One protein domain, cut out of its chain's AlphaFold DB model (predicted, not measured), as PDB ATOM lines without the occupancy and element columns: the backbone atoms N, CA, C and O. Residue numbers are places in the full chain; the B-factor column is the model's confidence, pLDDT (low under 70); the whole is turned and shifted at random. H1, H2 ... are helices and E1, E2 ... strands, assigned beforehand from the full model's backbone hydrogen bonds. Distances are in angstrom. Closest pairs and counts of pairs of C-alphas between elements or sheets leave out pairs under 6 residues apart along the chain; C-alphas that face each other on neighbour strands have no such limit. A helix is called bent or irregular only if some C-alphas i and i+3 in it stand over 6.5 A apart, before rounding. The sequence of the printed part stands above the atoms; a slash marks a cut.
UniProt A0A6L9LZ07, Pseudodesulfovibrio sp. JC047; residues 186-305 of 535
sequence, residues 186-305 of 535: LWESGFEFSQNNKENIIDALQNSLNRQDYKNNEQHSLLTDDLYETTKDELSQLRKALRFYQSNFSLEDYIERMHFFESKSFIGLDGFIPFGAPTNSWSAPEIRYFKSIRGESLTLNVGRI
ATOM      1  N   LEU A 186      49.469 123.850-134.653       87.25
ATOM      2  CA  LEU A 186      49.597 122.403-134.452       87.25
ATOM      3  C   LEU A 186      49.993 122.038-133.013       87.25
ATOM      4  O   LEU A 186      49.652 120.954-132.537       87.25
ATOM      5  N   TRP A 187      50.651 122.952-132.301       88.75
ATOM      6  CA  TRP A 187      51.166 122.747-130.945       88.75
ATOM      7  C   TRP A 187      50.222 123.247-129.845       88.75
ATOM      8  O   TRP A 187      50.284 122.739-128.723       88.75
ATOM      9  N   GLU A 188      49.316 124.179-130.164       88.56
ATOM     10  CA  GLU A 188      48.351 124.790-129.233       88.56
ATOM     11  C   GLU A 188      47.599 123.760-128.388       88.56
ATOM     12  O   GLU A 188      47.543 123.876-127.167       88.56
ATOM     13  N   SER A 189      47.082 122.698-129.012       83.75
ATOM     14  CA  SER A 189      46.303 121.681-128.292       83.75
ATOM     15  C   SER A 189      47.107 120.962-127.199       83.75
ATOM     16  O   SER A 189      46.563 120.638-126.139       83.75
ATOM     17  N   GLY A 190      48.401 120.725-127.435       85.50
ATOM     18  CA  GLY A 190      49.296 120.125-126.450       85.50
ATOM     19  C   GLY A 190      49.738 121.130-125.384       85.50
ATOM     20  O   GLY A 190      49.832 120.777-124.206       85.50
ATOM     21  N   PHE A 191      49.932 122.394-125.769       90.50
ATOM     22  CA  PHE A 191      50.238 123.485-124.847       90.50
ATOM     23  C   PHE A 191      49.091 123.724-123.858       90.50
ATOM     24  O   PHE A 191      49.307 123.692-122.647       90.50
ATOM     25  N   GLU A 192      47.860 123.879-124.349       89.00
ATOM     26  CA  GLU A 192      46.665 124.030-123.516       89.00
ATOM     27  C   GLU A 192      46.486 122.832-122.582       89.00
ATOM     28  O   GLU A 192      46.186 122.988-121.397       89.00
ATOM     29  N   PHE A 193      46.696 121.614-123.093       86.31
ATOM     30  CA  PHE A 193      46.632 120.411-122.273       86.31
ATOM     31  C   PHE A 193      47.682 120.430-121.156       86.31
ATOM     32  O   PHE A 193      47.360 120.117-120.008       86.31
ATOM     33  N   SER A 194      48.909 120.837-121.476       87.62
ATOM     34  CA  SER A 194      50.022 120.946-120.533       87.62
ATOM     35  C   SER A 194      49.770 121.999-119.454       87.62
ATOM     36  O   SER A 194      50.019 121.730-118.281       87.62
ATOM     37  N   GLN A 195      49.216 123.158-119.815       90.56
ATOM     38  CA  GLN A 195      48.841 124.202-118.855       90.56
ATOM     39  C   GLN A 195      47.720 123.729-117.922       90.56
ATOM     40  O   GLN A 195      47.837 123.830-116.702       90.56
ATOM     41  N   ASN A 196      46.667 123.124-118.478       89.06
ATOM     42  CA  ASN A 196      45.511 122.657-117.706       89.06
ATOM     43  C   ASN A 196      45.830 121.481-116.766       89.06
ATOM     44  O   ASN A 196      45.080 121.224-115.830       89.06
ATOM     45  N   ASN A 197      46.916 120.745-117.019       86.81
ATOM     46  CA  ASN A 197      47.323 119.580-116.225       86.81
ATOM     47  C   ASN A 197      48.671 119.785-115.520       86.81
ATOM     48  O   ASN A 197      49.265 118.813-115.053       86.81
ATOM     49  N   LYS A 198      49.149 121.030-115.431       88.31
ATOM     50  CA  LYS A 198      50.480 121.392-114.928       88.31
ATOM     51  C   LYS A 198      50.800 120.768-113.566       88.31
ATOM     52  O   LYS A 198      51.857 120.166-113.409       88.31
ATOM     53  N   GLU A 199      49.875 120.837-112.609       88.56
ATOM     54  CA  GLU A 199      50.059 120.262-111.265       88.56
ATOM     55  C   GLU A 199      50.213 118.734-111.299       88.56
ATOM     56  O   GLU A 199      51.149 118.191-110.716       88.56
ATOM     57  N   ASN A 200      49.358 118.045-112.060       86.12
ATOM     58  CA  ASN A 200      49.420 116.589-112.221       86.12
ATOM     59  C   ASN A 200      50.728 116.146-112.900       86.12
ATOM     60  O   ASN A 200      51.297 115.110-112.556       86.12
ATOM     61  N   ILE A 201      51.206 116.930-113.871       85.19
ATOM     62  CA  ILE A 201      52.476 116.700-114.572       85.19
ATOM     63  C   ILE A 201      53.651 116.851-113.596       85.19
ATOM     64  O   ILE A 201      54.533 115.993-113.559       85.19
ATOM     65  N   ILE A 202      53.656 117.908-112.777       88.25
ATOM     66  CA  ILE A 202      54.684 118.148-111.755       88.25
ATOM     67  C   ILE A 202      54.731 116.994-110.749       88.25
ATOM     68  O   ILE A 202      55.810 116.444-110.522       88.25
ATOM     69  N   ASP A 203      53.585 116.595-110.192       87.12
ATOM     70  CA  ASP A 203      53.507 115.510-109.205       87.12
ATOM     71  C   ASP A 203      54.033 114.186-109.782       87.12
ATOM     72  O   ASP A 203      54.877 113.512-109.187       87.12
ATOM     73  N   ALA A 204      53.633 113.827-111.004       82.19
ATOM     74  CA  ALA A 204      54.119 112.601-111.626       82.19
ATOM     75  C   ALA A 204      55.621 112.648-111.995       82.19
ATOM     76  O   ALA A 204      56.290 111.610-111.916       82.19
ATOM     77  N   LEU A 205      56.190 113.818-112.317       85.00
ATOM     78  CA  LEU A 205      57.644 113.979-112.486       85.00
ATOM     79  C   LEU A 205      58.398 113.822-111.163       85.00
ATOM     80  O   LEU A 205      59.401 113.107-111.122       85.00
ATOM     81  N   GLN A 206      57.906 114.434-110.084       87.19
ATOM     82  CA  GLN A 206      58.489 114.308-108.744       87.19
ATOM     83  C   GLN A 206      58.454 112.856-108.256       87.19
ATOM     84  O   GLN A 206      59.475 112.318-107.830       87.19
ATOM     85  N   ASN A 207      57.315 112.179-108.412       84.00
ATOM     86  CA  ASN A 207      57.173 110.764-108.074       84.00
ATOM     87  C   ASN A 207      58.126 109.866-108.882       84.00
ATOM     88  O   ASN A 207      58.652 108.884-108.354       84.00
ATOM     89  N   SER A 208      58.374 110.197-110.153       79.81
ATOM     90  CA  SER A 208      59.305 109.448-111.009       79.81
ATOM     91  C   SER A 208      60.766 109.658-110.601       79.81
ATOM     92  O   SER A 208      61.510 108.679-110.523       79.81
ATOM     93  N   LEU A 209      61.153 110.896-110.270       81.81
ATOM     94  CA  LEU A 209      62.474 111.222-109.720       81.81
ATOM     95  C   LEU A 209      62.722 110.479-108.400       81.81
ATOM     96  O   LEU A 209      63.716 109.768-108.285       81.81
ATOM     97  N   ASN A 210      61.770 110.528-107.462       80.06
ATOM     98  CA  ASN A 210      61.885 109.851-106.166       80.06
ATOM     99  C   ASN A 210      62.044 108.325-106.310       80.06
ATOM    100  O   ASN A 210      62.835 107.708-105.599       80.06
ATOM    101  N   ARG A 211      61.317 107.697-107.248       74.06
ATOM    102  CA  ARG A 211      61.430 106.251-107.518       74.06
ATOM    103  C   ARG A 211      62.776 105.859-108.128       74.06
ATOM    104  O   ARG A 211      63.266 104.770-107.834       74.06
ATOM    105  N   GLN A 212      63.343 106.692-109.000       68.62
ATOM    106  CA  GLN A 212      64.648 106.412-109.604       68.62
ATOM    107  C   GLN A 212      65.807 106.676-108.636       68.62
ATOM    108  O   GLN A 212      66.723 105.860-108.581       68.62
ATOM    109  N   ASP A 213      65.733 107.733-107.822       64.50
ATOM    110  CA  ASP A 213      66.724 107.998-106.770       64.50
ATOM    111  C   ASP A 213      66.762 106.842-105.745       64.50
ATOM    112  O   ASP A 213      67.838 106.416-105.327       64.50
ATOM    113  N   TYR A 214      65.607 106.243-105.415       57.94
ATOM    114  CA  TYR A 214      65.536 105.056-104.551       57.94
ATOM    115  C   TYR A 214      66.185 103.809-105.189       57.94
ATOM    116  O   TYR A 214      66.955 103.111-104.533       57.94
ATOM    117  N   LYS A 215      65.937 103.545-106.483       60.03
ATOM    118  CA  LYS A 215      66.548 102.410-107.206       60.03
ATOM    119  C   LYS A 215      68.063 102.539-107.359       60.03
ATOM    120  O   LYS A 215      68.763 101.541-107.213       60.03
ATOM    121  N   ASN A 216      68.562 103.745-107.639       57.88
ATOM    122  CA  ASN A 216      70.000 103.982-107.751       57.88
ATOM    123  C   ASN A 216      70.705 103.740-106.411       57.88
ATOM    124  O   ASN A 216      71.742 103.086-106.396       57.88
ATOM    125  N   ASN A 217      70.100 104.152-105.291       56.34
ATOM    126  CA  ASN A 217      70.657 103.913-103.958       56.34
ATOM    127  C   ASN A 217      70.752 102.417-103.578       56.34
ATOM    128  O   ASN A 217      71.664 102.055-102.840       56.34
ATOM    129  N   GLU A 218      69.877 101.542-104.090       55.28
ATOM    130  CA  GLU A 218      69.917 100.091-103.814       55.28
ATOM    131  C   GLU A 218      70.754  99.274-104.827       55.28
ATOM    132  O   GLU A 218      71.297  98.232-104.465       55.28
ATOM    133  N   GLN A 219      70.882  99.714-106.088       52.44
ATOM    134  CA  GLN A 219      71.522  98.940-107.175       52.44
ATOM    135  C   GLN A 219      72.955  99.372-107.530       52.44
ATOM    136  O   GLN A 219      73.538  98.848-108.483       52.44
ATOM    137  N   HIS A 220      73.554 100.274-106.744       52.16
ATOM    138  CA  HIS A 220      74.893 100.829-106.974       52.16
ATOM    139  C   HIS A 220      76.033  99.796-107.135       52.16
ATOM    140  O   HIS A 220      77.093 100.178-107.620       52.16
ATOM    141  N   SER A 221      75.853  98.511-106.783       48.78
ATOM    142  CA  SER A 221      76.902  97.482-106.926       48.78
ATOM    143  C   SER A 221      76.757  96.519-108.120       48.78
ATOM    144  O   SER A 221      77.517  95.554-108.177       48.78
ATOM    145  N   LEU A 222      75.792  96.704-109.036       50.78
ATOM    146  CA  LEU A 222      75.489  95.709-110.091       50.78
ATOM    147  C   LEU A 222      75.335  96.262-111.524       50.78
ATOM    148  O   LEU A 222      75.112  95.476-112.445       50.78
ATOM    149  N   LEU A 223      75.429  97.576-111.739       49.06
ATOM    150  CA  LEU A 223      75.266  98.183-113.068       49.06
ATOM    151  C   LEU A 223      76.614  98.303-113.795       49.06
ATOM    152  O   LEU A 223      77.620  98.647-113.185       49.06
ATOM    153  N   THR A 224      76.627  98.030-115.102       54.44
ATOM    154  CA  THR A 224      77.771  98.317-115.984       54.44
ATOM    155  C   THR A 224      77.877  99.826-116.245       54.44
ATOM    156  O   THR A 224      76.853 100.513-116.240       54.44
ATOM    157  N   ASP A 225      79.082 100.341-116.510       53.12
ATOM    158  CA  ASP A 225      79.338 101.787-116.680       53.12
ATOM    159  C   ASP A 225      78.418 102.458-117.728       53.12
ATOM    160  O   ASP A 225      77.846 103.516-117.459       53.12
ATOM    161  N   ASP A 226      78.149 101.795-118.862       43.81
ATOM    162  CA  ASP A 226      77.253 102.307-119.921       43.81
ATOM    163  C   ASP A 226      75.787 102.460-119.468       43.81
ATOM    164  O   ASP A 226      75.081 103.405-119.845       43.81
ATOM    165  N   LEU A 227      75.298 101.531-118.636       48.66
ATOM    166  CA  LEU A 227      73.935 101.592-118.107       48.66
ATOM    167  C   LEU A 227      73.803 102.726-117.093       48.66
ATOM    168  O   LEU A 227      72.751 103.352-117.037       48.66
ATOM    169  N   TYR A 228      74.868 103.006-116.338       51.94
ATOM    170  CA  TYR A 228      74.911 104.050-115.320       51.94
ATOM    171  C   TYR A 228      74.939 105.472-115.913       51.94
ATOM    172  O   TYR A 228      74.257 106.369-115.407       51.94
ATOM    173  N   GLU A 229      75.671 105.698-117.010       52.44
ATOM    174  CA  GLU A 229      75.654 106.992-117.712       52.44
ATOM    175  C   GLU A 229      74.286 107.299-118.340       52.44
ATOM    176  O   GLU A 229      73.795 108.429-118.244       52.44
ATOM    177  N   THR A 230      73.624 106.278-118.894       55.84
ATOM    178  CA  THR A 230      72.288 106.398-119.497       55.84
ATOM    179  C   THR A 230      71.231 106.818-118.462       55.84
ATOM    180  O   THR A 230      70.449 107.738-118.713       55.84
ATOM    181  N   THR A 231      71.239 106.238-117.253       60.72
ATOM    182  CA  THR A 231      70.332 106.646-116.158       60.72
ATOM    183  C   THR A 231      70.602 108.067-115.665       60.72
ATOM    184  O   THR A 231      69.677 108.771-115.251       60.72
ATOM    185  N   LYS A 232      71.859 108.524-115.704       65.69
ATOM    186  CA  LYS A 232      72.238 109.870-115.251       65.69
ATOM    187  C   LYS A 232      71.753 110.964-116.208       65.69
ATOM    188  O   LYS A 232      71.300 112.014-115.739       65.69
ATOM    189  N   ASP A 233      71.806 110.728-117.522       70.94
ATOM    190  CA  ASP A 233      71.225 111.652-118.505       70.94
ATOM    191  C   ASP A 233      69.694 111.690-118.391       70.94
ATOM    192  O   ASP A 233      69.116 112.774-118.306       70.94
ATOM    193  N   GLU A 234      69.027 110.540-118.247       72.19
ATOM    194  CA  GLU A 234      67.569 110.494-118.054       72.19
ATOM    195  C   GLU A 234      67.107 111.297-116.823       72.19
ATOM    196  O   GLU A 234      66.189 112.120-116.925       72.19
ATOM    197  N   LEU A 235      67.775 111.141-115.674       78.12
ATOM    198  CA  LEU A 235      67.495 111.922-114.460       78.12
ATOM    199  C   LEU A 235      67.720 113.426-114.663       78.12
ATOM    200  O   LEU A 235      66.935 114.254-114.188       78.12
ATOM    201  N   SER A 236      68.779 113.799-115.385       83.19
ATOM    202  CA  SER A 236      69.055 115.191-115.749       83.19
ATOM    203  C   SER A 236      67.920 115.781-116.588       83.19
ATOM    204  O   SER A 236      67.446 116.889-116.311       83.19
ATOM    205  N   GLN A 237      67.422 115.028-117.572       81.69
ATOM    206  CA  GLN A 237      66.306 115.456-118.410       81.69
ATOM    207  C   GLN A 237      64.992 115.562-117.626       81.69
ATOM    208  O   GLN A 237      64.260 116.535-117.811       81.69
ATOM    209  N   LEU A 238      64.721 114.642-116.694       83.19
ATOM    210  CA  LEU A 238      63.559 114.726-115.803       83.19
ATOM    211  C   LEU A 238      63.604 115.965-114.902       83.19
ATOM    212  O   LEU A 238      62.602 116.666-114.764       83.19
ATOM    213  N   ARG A 239      64.773 116.311-114.346       87.56
ATOM    214  CA  ARG A 239      64.947 117.554-113.569       87.56
ATOM    215  C   ARG A 239      64.767 118.806-114.430       87.56
ATOM    216  O   ARG A 239      64.240 119.811-113.954       87.56
ATOM    217  N   LYS A 240      65.199 118.782-115.698       89.25
ATOM    218  CA  LYS A 240      64.925 119.869-116.660       89.25
ATOM    219  C   LYS A 240      63.429 119.979-116.966       89.25
ATOM    220  O   LYS A 240      62.919 121.094-116.980       89.25
ATOM    221  N   ALA A 241      62.737 118.854-117.154       88.75
ATOM    222  CA  ALA A 241      61.289 118.818-117.348       88.75
ATOM    223  C   ALA A 241      60.550 119.417-116.148       88.75
ATOM    224  O   ALA A 241      59.729 120.311-116.317       88.75
ATOM    225  N   LEU A 242      60.899 118.994-114.930       90.00
ATOM    226  CA  LEU A 242      60.279 119.496-113.706       90.00
ATOM    227  C   LEU A 242      60.423 121.019-113.582       90.00
ATOM    228  O   LEU A 242      59.434 121.707-113.353       90.00
ATOM    229  N   ARG A 243      61.632 121.553-113.809       92.12
ATOM    230  CA  ARG A 243      61.871 123.006-113.791       92.12
ATOM    231  C   ARG A 243      61.074 123.750-114.859       92.12
ATOM    232  O   ARG A 243      60.573 124.833-114.581       92.12
ATOM    233  N   PHE A 244      60.950 123.174-116.053       93.19
ATOM    234  CA  PHE A 244      60.135 123.741-117.124       93.19
ATOM    235  C   PHE A 244      58.662 123.827-116.708       93.19
ATOM    236  O   PHE A 244      58.083 124.903-116.742       93.19
ATOM    237  N   TYR A 245      58.073 122.734-116.219       91.38
ATOM    238  CA  TYR A 245      56.673 122.756-115.795       91.38
ATOM    239  C   TYR A 245      56.434 123.559-114.517       91.38
ATOM    240  O   TYR A 245      55.306 123.955-114.280       91.38
ATOM    241  N   GLN A 246      57.448 123.842-113.699       93.19
ATOM    242  CA  GLN A 246      57.324 124.756-112.557       93.19
ATOM    243  C   GLN A 246      57.380 126.238-112.959       93.19
ATOM    244  O   GLN A 246      56.949 127.090-112.183       93.19
ATOM    245  N   SER A 247      57.888 126.565-114.149       94.06
ATOM    246  CA  SER A 247      57.986 127.946-114.624       94.06
ATOM    247  C   SER A 247      56.667 128.444-115.232       94.06
ATOM    248  O   SER A 247      55.712 127.688-115.433       94.06
ATOM    249  N   ASN A 248      56.603 129.739-115.542       92.50
ATOM    250  CA  ASN A 248      55.549 130.315-116.376       92.50
ATOM    251  C   ASN A 248      55.998 130.289-117.842       92.50
ATOM    252  O   ASN A 248      56.378 131.320-118.390       92.50
ATOM    253  N   PHE A 249      56.012 129.098-118.443       94.56
ATOM    254  CA  PHE A 249      56.408 128.909-119.839       94.56
ATOM    255  C   PHE A 249      55.338 129.430-120.810       94.56
ATOM    256  O   PHE A 249      54.135 129.232-120.605       94.56
ATOM    257  N   SER A 250      55.790 130.090-121.875       96.31
ATOM    258  CA  SER A 250      54.959 130.530-122.998       96.31
ATOM    259  C   SER A 250      54.706 129.394-124.000       96.31
ATOM    260  O   SER A 250      55.267 128.300-123.888       96.31
ATOM    261  N   LEU A 251      53.857 129.648-125.004       95.00
ATOM    262  CA  LEU A 251      53.665 128.718-126.120       95.00
ATOM    263  C   LEU A 251      54.969 128.510-126.905       95.00
ATOM    264  O   LEU A 251      55.264 127.388-127.299       95.00
ATOM    265  N   GLU A 252      55.770 129.557-127.086       96.31
ATOM    266  CA  GLU A 252      57.050 129.478-127.797       96.31
ATOM    267  C   GLU A 252      58.069 128.620-127.033       96.31
ATOM    268  O   GLU A 252      58.662 127.712-127.614       96.31
ATOM    269  N   ASP A 253      58.174 128.801-125.709       95.19
ATOM    270  CA  ASP A 253      59.021 127.961-124.847       95.19
ATOM    271  C   ASP A 253      58.610 126.481-124.909       95.19
ATOM    272  O   ASP A 253      59.449 125.573-124.907       95.19
ATOM    273  N   TYR A 254      57.300 126.230-124.954       93.88
ATOM    274  CA  TYR A 254      56.740 124.892-125.097       93.88
ATOM    275  C   TYR A 254      57.060 124.280-126.464       93.88
ATOM    276  O   TYR A 254      57.491 123.125-126.517       93.88
ATOM    277  N   ILE A 255      56.896 125.040-127.552       94.44
ATOM    278  CA  ILE A 255      57.224 124.587-128.907       94.44
ATOM    279  C   ILE A 255      58.709 124.248-128.993       94.44
ATOM    280  O   ILE A 255      59.033 123.154-129.439       94.44
ATOM    281  N   GLU A 256      59.607 125.112-128.515       93.75
ATOM    282  CA  GLU A 256      61.052 124.843-128.510       93.75
ATOM    283  C   GLU A 256      61.389 123.542-127.777       93.75
ATOM    284  O   GLU A 256      62.101 122.679-128.302       93.75
ATOM    285  N   ARG A 257      60.823 123.358-126.577       91.56
ATOM    286  CA  ARG A 257      61.038 122.142-125.791       91.56
ATOM    287  C   ARG A 257      60.551 120.900-126.533       91.56
ATOM    288  O   ARG A 257      61.301 119.932-126.635       91.56
ATOM    289  N   MET A 258      59.308 120.899-127.009       89.38
ATOM    290  CA  MET A 258      58.707 119.706-127.610       89.38
ATOM    291  C   MET A 258      59.291 119.397-128.990       89.38
ATOM    292  O   MET A 258      59.586 118.238-129.285       89.38
ATOM    293  N   HIS A 259      59.559 120.425-129.796       91.75
ATOM    294  CA  HIS A 259      60.211 120.311-131.102       91.75
ATOM    295  C   HIS A 259      61.593 119.655-130.997       91.75
ATOM    296  O   HIS A 259      61.909 118.760-131.782       91.75
ATOM    297  N   PHE A 260      62.394 120.011-129.985       89.50
ATOM    298  CA  PHE A 260      63.714 119.403-129.757       89.50
ATOM    299  C   PHE A 260      63.662 117.879-129.571       89.50
ATOM    300  O   PHE A 260      64.566 117.164-130.011       89.50
ATOM    301  N   PHE A 261      62.627 117.373-128.901       86.44
ATOM    302  CA  PHE A 261      62.448 115.939-128.693       86.44
ATOM    303  C   PHE A 261      61.826 115.274-129.923       86.44
ATOM    304  O   PHE A 261      62.346 114.284-130.432       86.44
ATOM    305  N   GLU A 262      60.756 115.852-130.467       86.31
ATOM    306  CA  GLU A 262      60.048 115.268-131.606       86.31
ATOM    307  C   GLU A 262      60.857 115.247-132.904       86.31
ATOM    308  O   GLU A 262      60.727 114.293-133.670       86.31
ATOM    309  N   SER A 263      61.745 116.215-133.131       89.31
ATOM    310  CA  SER A 263      62.673 116.216-134.277       89.31
ATOM    311  C   SER A 263      63.662 115.042-134.263       89.31
ATOM    312  O   SER A 263      64.311 114.754-135.263       89.31
ATOM    313  N   LYS A 264      63.769 114.314-133.146       87.31
ATOM    314  CA  LYS A 264      64.576 113.090-133.019       87.31
ATOM    315  C   LYS A 264      63.745 111.817-133.164       87.31
ATOM    316  O   LYS A 264      64.249 110.725-132.902       87.31
ATOM    317  N   SER A 265      62.475 111.940-133.548       87.00
ATOM    318  CA  SER A 265      61.586 110.798-133.748       87.00
ATOM    319  C   SER A 265      62.077 109.899-134.878       87.00
ATOM    320  O   SER A 265      62.603 110.364-135.890       87.00
ATOM    321  N   PHE A 266      61.825 108.603-134.719       89.31
ATOM    322  CA  PHE A 266      62.064 107.588-135.739       89.31
ATOM    323  C   PHE A 266      60.781 106.813-136.020       89.31
ATOM    324  O   PHE A 266      59.954 106.623-135.122       89.31
ATOM    325  N   ILE A 267      60.661 106.323-137.248       90.50
ATOM    326  CA  ILE A 267      59.585 105.441-137.703       90.50
ATOM    327  C   ILE A 267      60.173 104.210-138.388       90.50
ATOM    328  O   ILE A 267      61.223 104.297-139.023       90.50
ATOM    329  N   GLY A 268      59.506 103.067-138.258       89.88
ATOM    330  CA  GLY A 268      59.817 101.888-139.068       89.88
ATOM    331  C   GLY A 268      59.188 101.992-140.455       89.88
ATOM    332  O   GLY A 268      58.211 102.717-140.646       89.88
ATOM    333  N   LEU A 269      59.741 101.261-141.419       89.19
ATOM    334  CA  LEU A 269      59.252 101.197-142.794       89.19
ATOM    335  C   LEU A 269      59.138  99.738-143.266       89.19
ATOM    336  O   LEU A 269      60.067  98.944-143.096       89.19
ATOM    337  N   ASP A 270      57.976  99.387-143.828       86.25
ATOM    338  CA  ASP A 270      57.697  98.121-144.529       86.25
ATOM    339  C   ASP A 270      57.651  98.437-146.025       86.25
ATOM    340  O   ASP A 270      56.641  98.937-146.536       86.25
ATOM    341  N   GLY A 271      58.788  98.257-146.702       88.06
ATOM    342  CA  GLY A 271      59.024  98.869-148.007       88.06
ATOM    343  C   GLY A 271      58.930 100.392-147.889       88.06
ATOM    344  O   GLY A 271      59.707 101.012-147.169       88.06
ATOM    345  N   PHE A 272      57.944 100.989-148.555       91.62
ATOM    346  CA  PHE A 272      57.670 102.429-148.492       91.62
ATOM    347  C   PHE A 272      56.628 102.844-147.449       91.62
ATOM    348  O   PHE A 272      56.334 104.032-147.326       91.62
ATOM    349  N   ILE A 273      56.028 101.895-146.725       92.00
ATOM    350  CA  ILE A 273      54.894 102.174-145.838       92.00
ATOM    351  C   ILE A 273      55.391 102.424-144.410       92.00
ATOM    352  O   ILE A 273      55.946 101.507-143.793       92.00
ATOM    353  N   PRO A 274      55.143 103.619-143.841       91.62
ATOM    354  CA  PRO A 274      55.429 103.908-142.441       91.62
ATOM    355  C   PRO A 274      54.703 102.968-141.482       91.62
ATOM    356  O   PRO A 274      53.482 102.811-141.545       91.62
ATOM    357  N   PHE A 275      55.429 102.388-140.533       87.44
ATOM    358  CA  PHE A 275      54.835 101.645-139.435       87.44
ATOM    359  C   PHE A 275      55.662 101.747-138.161       87.44
ATOM    360  O   PHE A 275      56.886 101.677-138.178       87.44
ATOM    361  N   GLY A 276      54.973 101.797-137.024       78.69
ATOM    362  CA  GLY A 276      55.625 101.785-135.728       78.69
ATOM    363  C   GLY A 276      56.457 103.037-135.454       78.69
ATOM    364  O   GLY A 276      56.969 103.727-136.332       78.69
ATOM    365  N   ALA A 277      56.624 103.299-134.171       70.69
ATOM    366  CA  ALA A 277      57.674 104.157-133.664       70.69
ATOM    367  C   ALA A 277      58.357 103.351-132.553       70.69
ATOM    368  O   ALA A 277      57.634 102.713-131.778       70.69
ATOM    369  N   PRO A 278      59.700 103.321-132.473       62.97
ATOM    370  CA  PRO A 278      60.378 102.584-131.412       62.97
ATOM    371  C   PRO A 278      59.870 103.055-130.046       62.97
ATOM    372  O   PRO A 278      59.717 104.251-129.825       62.97
ATOM    373  N   THR A 279      59.601 102.146-129.112       54.09
ATOM    374  CA  THR A 279      59.063 102.500-127.784       54.09
ATOM    375  C   THR A 279      59.966 103.455-126.998       54.09
ATOM    376  O   THR A 279      59.474 104.236-126.183       54.09
ATOM    377  N   ASN A 280      61.266 103.445-127.303       51.00
ATOM    378  CA  ASN A 280      62.280 104.327-126.733       51.00
ATOM    379  C   ASN A 280      62.638 105.542-127.617       51.00
ATOM    380  O   ASN A 280      63.588 106.255-127.293       51.00
ATOM    381  N   SER A 281      61.921 105.831-128.707       48.47
ATOM    382  CA  SER A 281      62.295 106.916-129.627       48.47
ATOM    383  C   SER A 281      62.001 108.298-129.040       48.47
ATOM    384  O   SER A 281      60.903 108.813-129.177       48.47
ATOM    385  N   TRP A 282      62.995 108.869-128.355       55.88
ATOM    386  CA  TRP A 282      63.287 110.303-128.157       55.88
ATOM    387  C   TRP A 282      62.133 111.295-127.915       55.88
ATOM    388  O   TRP A 282      62.332 112.498-128.028       55.88
ATOM    389  N   SER A 283      60.955 110.831-127.511       57.62
ATOM    390  CA  SER A 283      59.883 111.652-126.972       57.62
ATOM    391  C   SER A 283      60.368 112.282-125.671       57.62
ATOM    392  O   SER A 283      61.097 111.621-124.922       57.62
ATOM    393  N   ALA A 284      59.940 113.512-125.384       62.16
ATOM    394  CA  ALA A 284      60.274 114.208-124.148       62.16
ATOM    395  C   ALA A 284      60.128 113.246-122.948       62.16
ATOM    396  O   ALA A 284      59.097 112.572-122.862       62.16
ATOM    397  N   PRO A 285      61.148 113.089-122.080       64.06
ATOM    398  CA  PRO A 285      61.200 112.013-121.089       64.06
ATOM    399  C   PRO A 285      59.942 111.948-120.231       64.06
ATOM    400  O   PRO A 285      59.461 110.865-119.913       64.06
ATOM    401  N   GLU A 286      59.358 113.106-119.945       66.31
ATOM    402  CA  GLU A 286      58.088 113.253-119.254       66.31
ATOM    403  C   GLU A 286      56.941 112.420-119.878       66.31
ATOM    404  O   GLU A 286      56.200 111.762-119.150       66.31
ATOM    405  N   ILE A 287      56.865 112.285-121.208       69.12
ATOM    406  CA  ILE A 287      55.843 111.495-121.923       69.12
ATOM    407  C   ILE A 287      55.862 110.017-121.503       69.12
ATOM    408  O   ILE A 287      54.801 109.395-121.402       69.12
ATOM    409  N   ARG A 288      57.042 109.448-121.210       64.38
ATOM    410  CA  ARG A 288      57.190 108.031-120.826       64.38
ATOM    411  C   ARG A 288      56.592 107.725-119.452       64.38
ATOM    412  O   ARG A 288      56.134 106.605-119.215       64.38
ATOM    413  N   TYR A 289      56.583 108.706-118.555       63.25
ATOM    414  CA  TYR A 289      56.170 108.527-117.162       63.25
ATOM    415  C   TYR A 289      54.680 108.823-116.935       63.25
ATOM    416  O   TYR A 289      54.092 108.335-115.969       63.25
ATOM    417  N   PHE A 290      54.015 109.511-117.865       63.22
ATOM    418  CA  PHE A 290      52.598 109.873-117.751       63.22
ATOM    419  C   PHE A 290      51.628 108.841-118.339       63.22
ATOM    420  O   PHE A 290      50.766 109.163-119.169       63.22
ATOM    421  N   LYS A 291      51.691 107.592-117.860       54.84
ATOM    422  CA  LYS A 291      50.671 106.580-118.202       54.84
ATOM    423  C   LYS A 291      49.271 106.944-117.677       54.84
ATOM    424  O   LYS A 291      48.287 106.571-118.307       54.84
ATOM    425  N   SER A 292      49.168 107.692-116.575       48.94
ATOM    426  CA  SER A 292      47.893 108.089-115.951       48.94
ATOM    427  C   SER A 292      47.206 109.295-116.613       48.94
ATOM    428  O   SER A 292      45.983 109.385-116.567       48.94
ATOM    429  N   ILE A 293      47.957 110.193-117.264       53.62
ATOM    430  CA  ILE A 293      47.448 111.489-117.775       53.62
ATOM    431  C   ILE A 293      47.211 111.454-119.299       53.62
ATOM    432  O   ILE A 293      46.865 112.455-119.909       53.62
ATOM    433  N   ARG A 294      47.339 110.290-119.954       60.66
ATOM    434  CA  ARG A 294      47.370 110.182-121.429       60.66
ATOM    435  C   ARG A 294      48.489 111.057-122.019       60.66
ATOM    436  O   ARG A 294      48.209 111.926-122.843       60.66
ATOM    437  N   GLY A 295      49.746 110.808-121.627       57.53
ATOM    438  CA  GLY A 295      50.931 111.594-122.031       57.53
ATOM    439  C   GLY A 295      51.101 111.852-123.538       57.53
ATOM    440  O   GLY A 295      51.799 112.770-123.938       57.53
ATOM    441  N   GLU A 296      50.394 111.111-124.388       59.12
ATOM    442  CA  GLU A 296      50.259 111.352-125.831       59.12
ATOM    443  C   GLU A 296      49.595 112.689-126.190       59.12
ATOM    444  O   GLU A 296      49.717 113.128-127.324       59.12
ATOM    445  N   SER A 297      48.890 113.322-125.247       68.12
ATOM    446  CA  SER A 297      48.263 114.639-125.434       68.12
ATOM    447  C   SER A 297      49.205 115.803-125.101       68.12
ATOM    448  O   SER A 297      48.787 116.949-125.205       68.12
ATOM    449  N   LEU A 298      50.441 115.524-124.665       72.69
ATOM    450  CA  LEU A 298      51.441 116.531-124.279       72.69
ATOM    451  C   LEU A 298      52.303 117.013-125.443       72.69
ATOM    452  O   LEU A 298      53.237 117.764-125.213       72.69
ATOM    453  N   THR A 299      52.091 116.503-126.654       79.38
ATOM    454  CA  THR A 299      52.947 116.796-127.805       79.38
ATOM    455  C   THR A 299      52.219 116.420-129.102       79.38
ATOM    456  O   THR A 299      51.169 115.775-129.051       79.38
ATOM    457  N   LEU A 300      52.750 116.809-130.261       79.69
ATOM    458  CA  LEU A 300      52.192 116.486-131.579       79.69
ATOM    459  C   LEU A 300      52.268 114.975-131.884       79.69
ATOM    460  O   LEU A 300      51.329 114.387-132.418       79.69
ATOM    461  N   ASN A 301      53.358 114.335-131.466       81.81
ATOM    462  CA  ASN A 301      53.660 112.914-131.609       81.81
ATOM    463  C   ASN A 301      53.763 112.472-133.077       81.81
ATOM    464  O   ASN A 301      53.052 111.571-133.540       81.81
ATOM    465  N   VAL A 302      54.679 113.103-133.817       85.44
ATOM    466  CA  VAL A 302      54.852 112.870-135.259       85.44
ATOM    467  C   VAL A 302      55.132 111.424-135.631       85.44
ATOM    468  O   VAL A 302      54.600 110.958-136.635       85.44
ATOM    469  N   GLY A 303      55.865 110.667-134.809       84.44
ATOM    470  CA  GLY A 303      56.088 109.239-135.059       84.44
ATOM    471  C   GLY A 303      54.780 108.437-135.109       84.44
ATOM    472  O   GLY A 303      54.603 107.570-135.969       84.44
ATOM    473  N   ARG A 304      53.814 108.762-134.239       80.94
ATOM    474  CA  ARG A 304      52.487 108.130-134.251       80.94
ATOM    475  C   ARG A 304      51.592 108.627-135.370       80.94
ATOM    476  O   ARG A 304      50.848 107.817-135.920       80.94
ATOM    477  N   ILE A 305      51.642 109.914-135.711       83.44
ATOM    478  CA  ILE A 305      50.887 110.437-136.857       83.44
ATOM    479  C   ILE A 305      51.388 109.787-138.147       83.44
ATOM    480  O   ILE A 305      50.573 109.321-138.942       83.44
TER     481      ILE A 305
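This is residues 186 to 305 of the 535 residues of a protein of Pseudodesulfovibrio sp. JC047 (UniProt A0A6L9LZ07). The model is a flat V: one arm begins with H4 and ends in the strand hairpin E1 and E2, and the long helical hairpin H2 and H3 makes the other. H1 packs on H4 near the base, while short H5 sits between the arms, packing on H2, H3 and H6. The 120 printed residues have seven named helices and two strands, in the order H1 H2 H3 H4 E1 E2 H5 H6 H7; the class is mostly helix. The whole is compact, with a radius of gyration of the C-alphas of 15.7 A and spans of 45 by 43 by 23 A.

E1 is residues 266 to 270 and E2 273 to 275. H2, residues 198 to 219, is 31.7 A long; H3, 225 to 246, is 32.1 A. H1, residues 186 to 196, begins at C-alpha (49.597, 122.403, -134.452) and is irregular, with C-alphas 186 and 189 7.0 A apart. H4 is 251 to 262, H5 285 to 289, H6 295 to 298; H7, 302 to 305, ends at C-alpha (50.887, 110.437, -136.857).

E1 and E2 form an antiparallel hairpin; N 268 and O 275, 3.0 A apart, are within hydrogen-bond range. E2 and H7 are near each other, with 6 pairs of C-alphas within 10 A. H4 touches H1 with residues 251 to 255 alone, closest C-alphas Leu 251 and Phe 191 at 6.4 A, only just about perpendicular at 70.0 degrees. H1 touches H6, closest C-alphas Gly 190 and Leu 298 at 4.7 A. The hub H5 touches H6, H2 and H3, its closest C-alphas to H3 being Pro 285 and Leu 238 at 6.4 A. H2 and H3, a helical hairpin, touch at a shallow tilt of 24 degrees, opposite ways, closest C-alphas Ile 202 and Leu 242 at 6.1 A. Every O i to N i+4 pair is within hydrogen-bond range in H2 and H3, against 6 of 7 in H1, 7 of 8 in H4 and 0 of 1 in H5, which has 2 of 2 O i to N i+3 pairs; H6 and H7 are too short.

The farthest C-alphas, of Asn 217 and Phe 272, are 46.4 A apart. The printed part has no cut and no long link. Residues 221 to 227, of which 225 to 227 belong to H3, stand free. pLDDT is under 70 at residues 212 to 232 and 278 to 297.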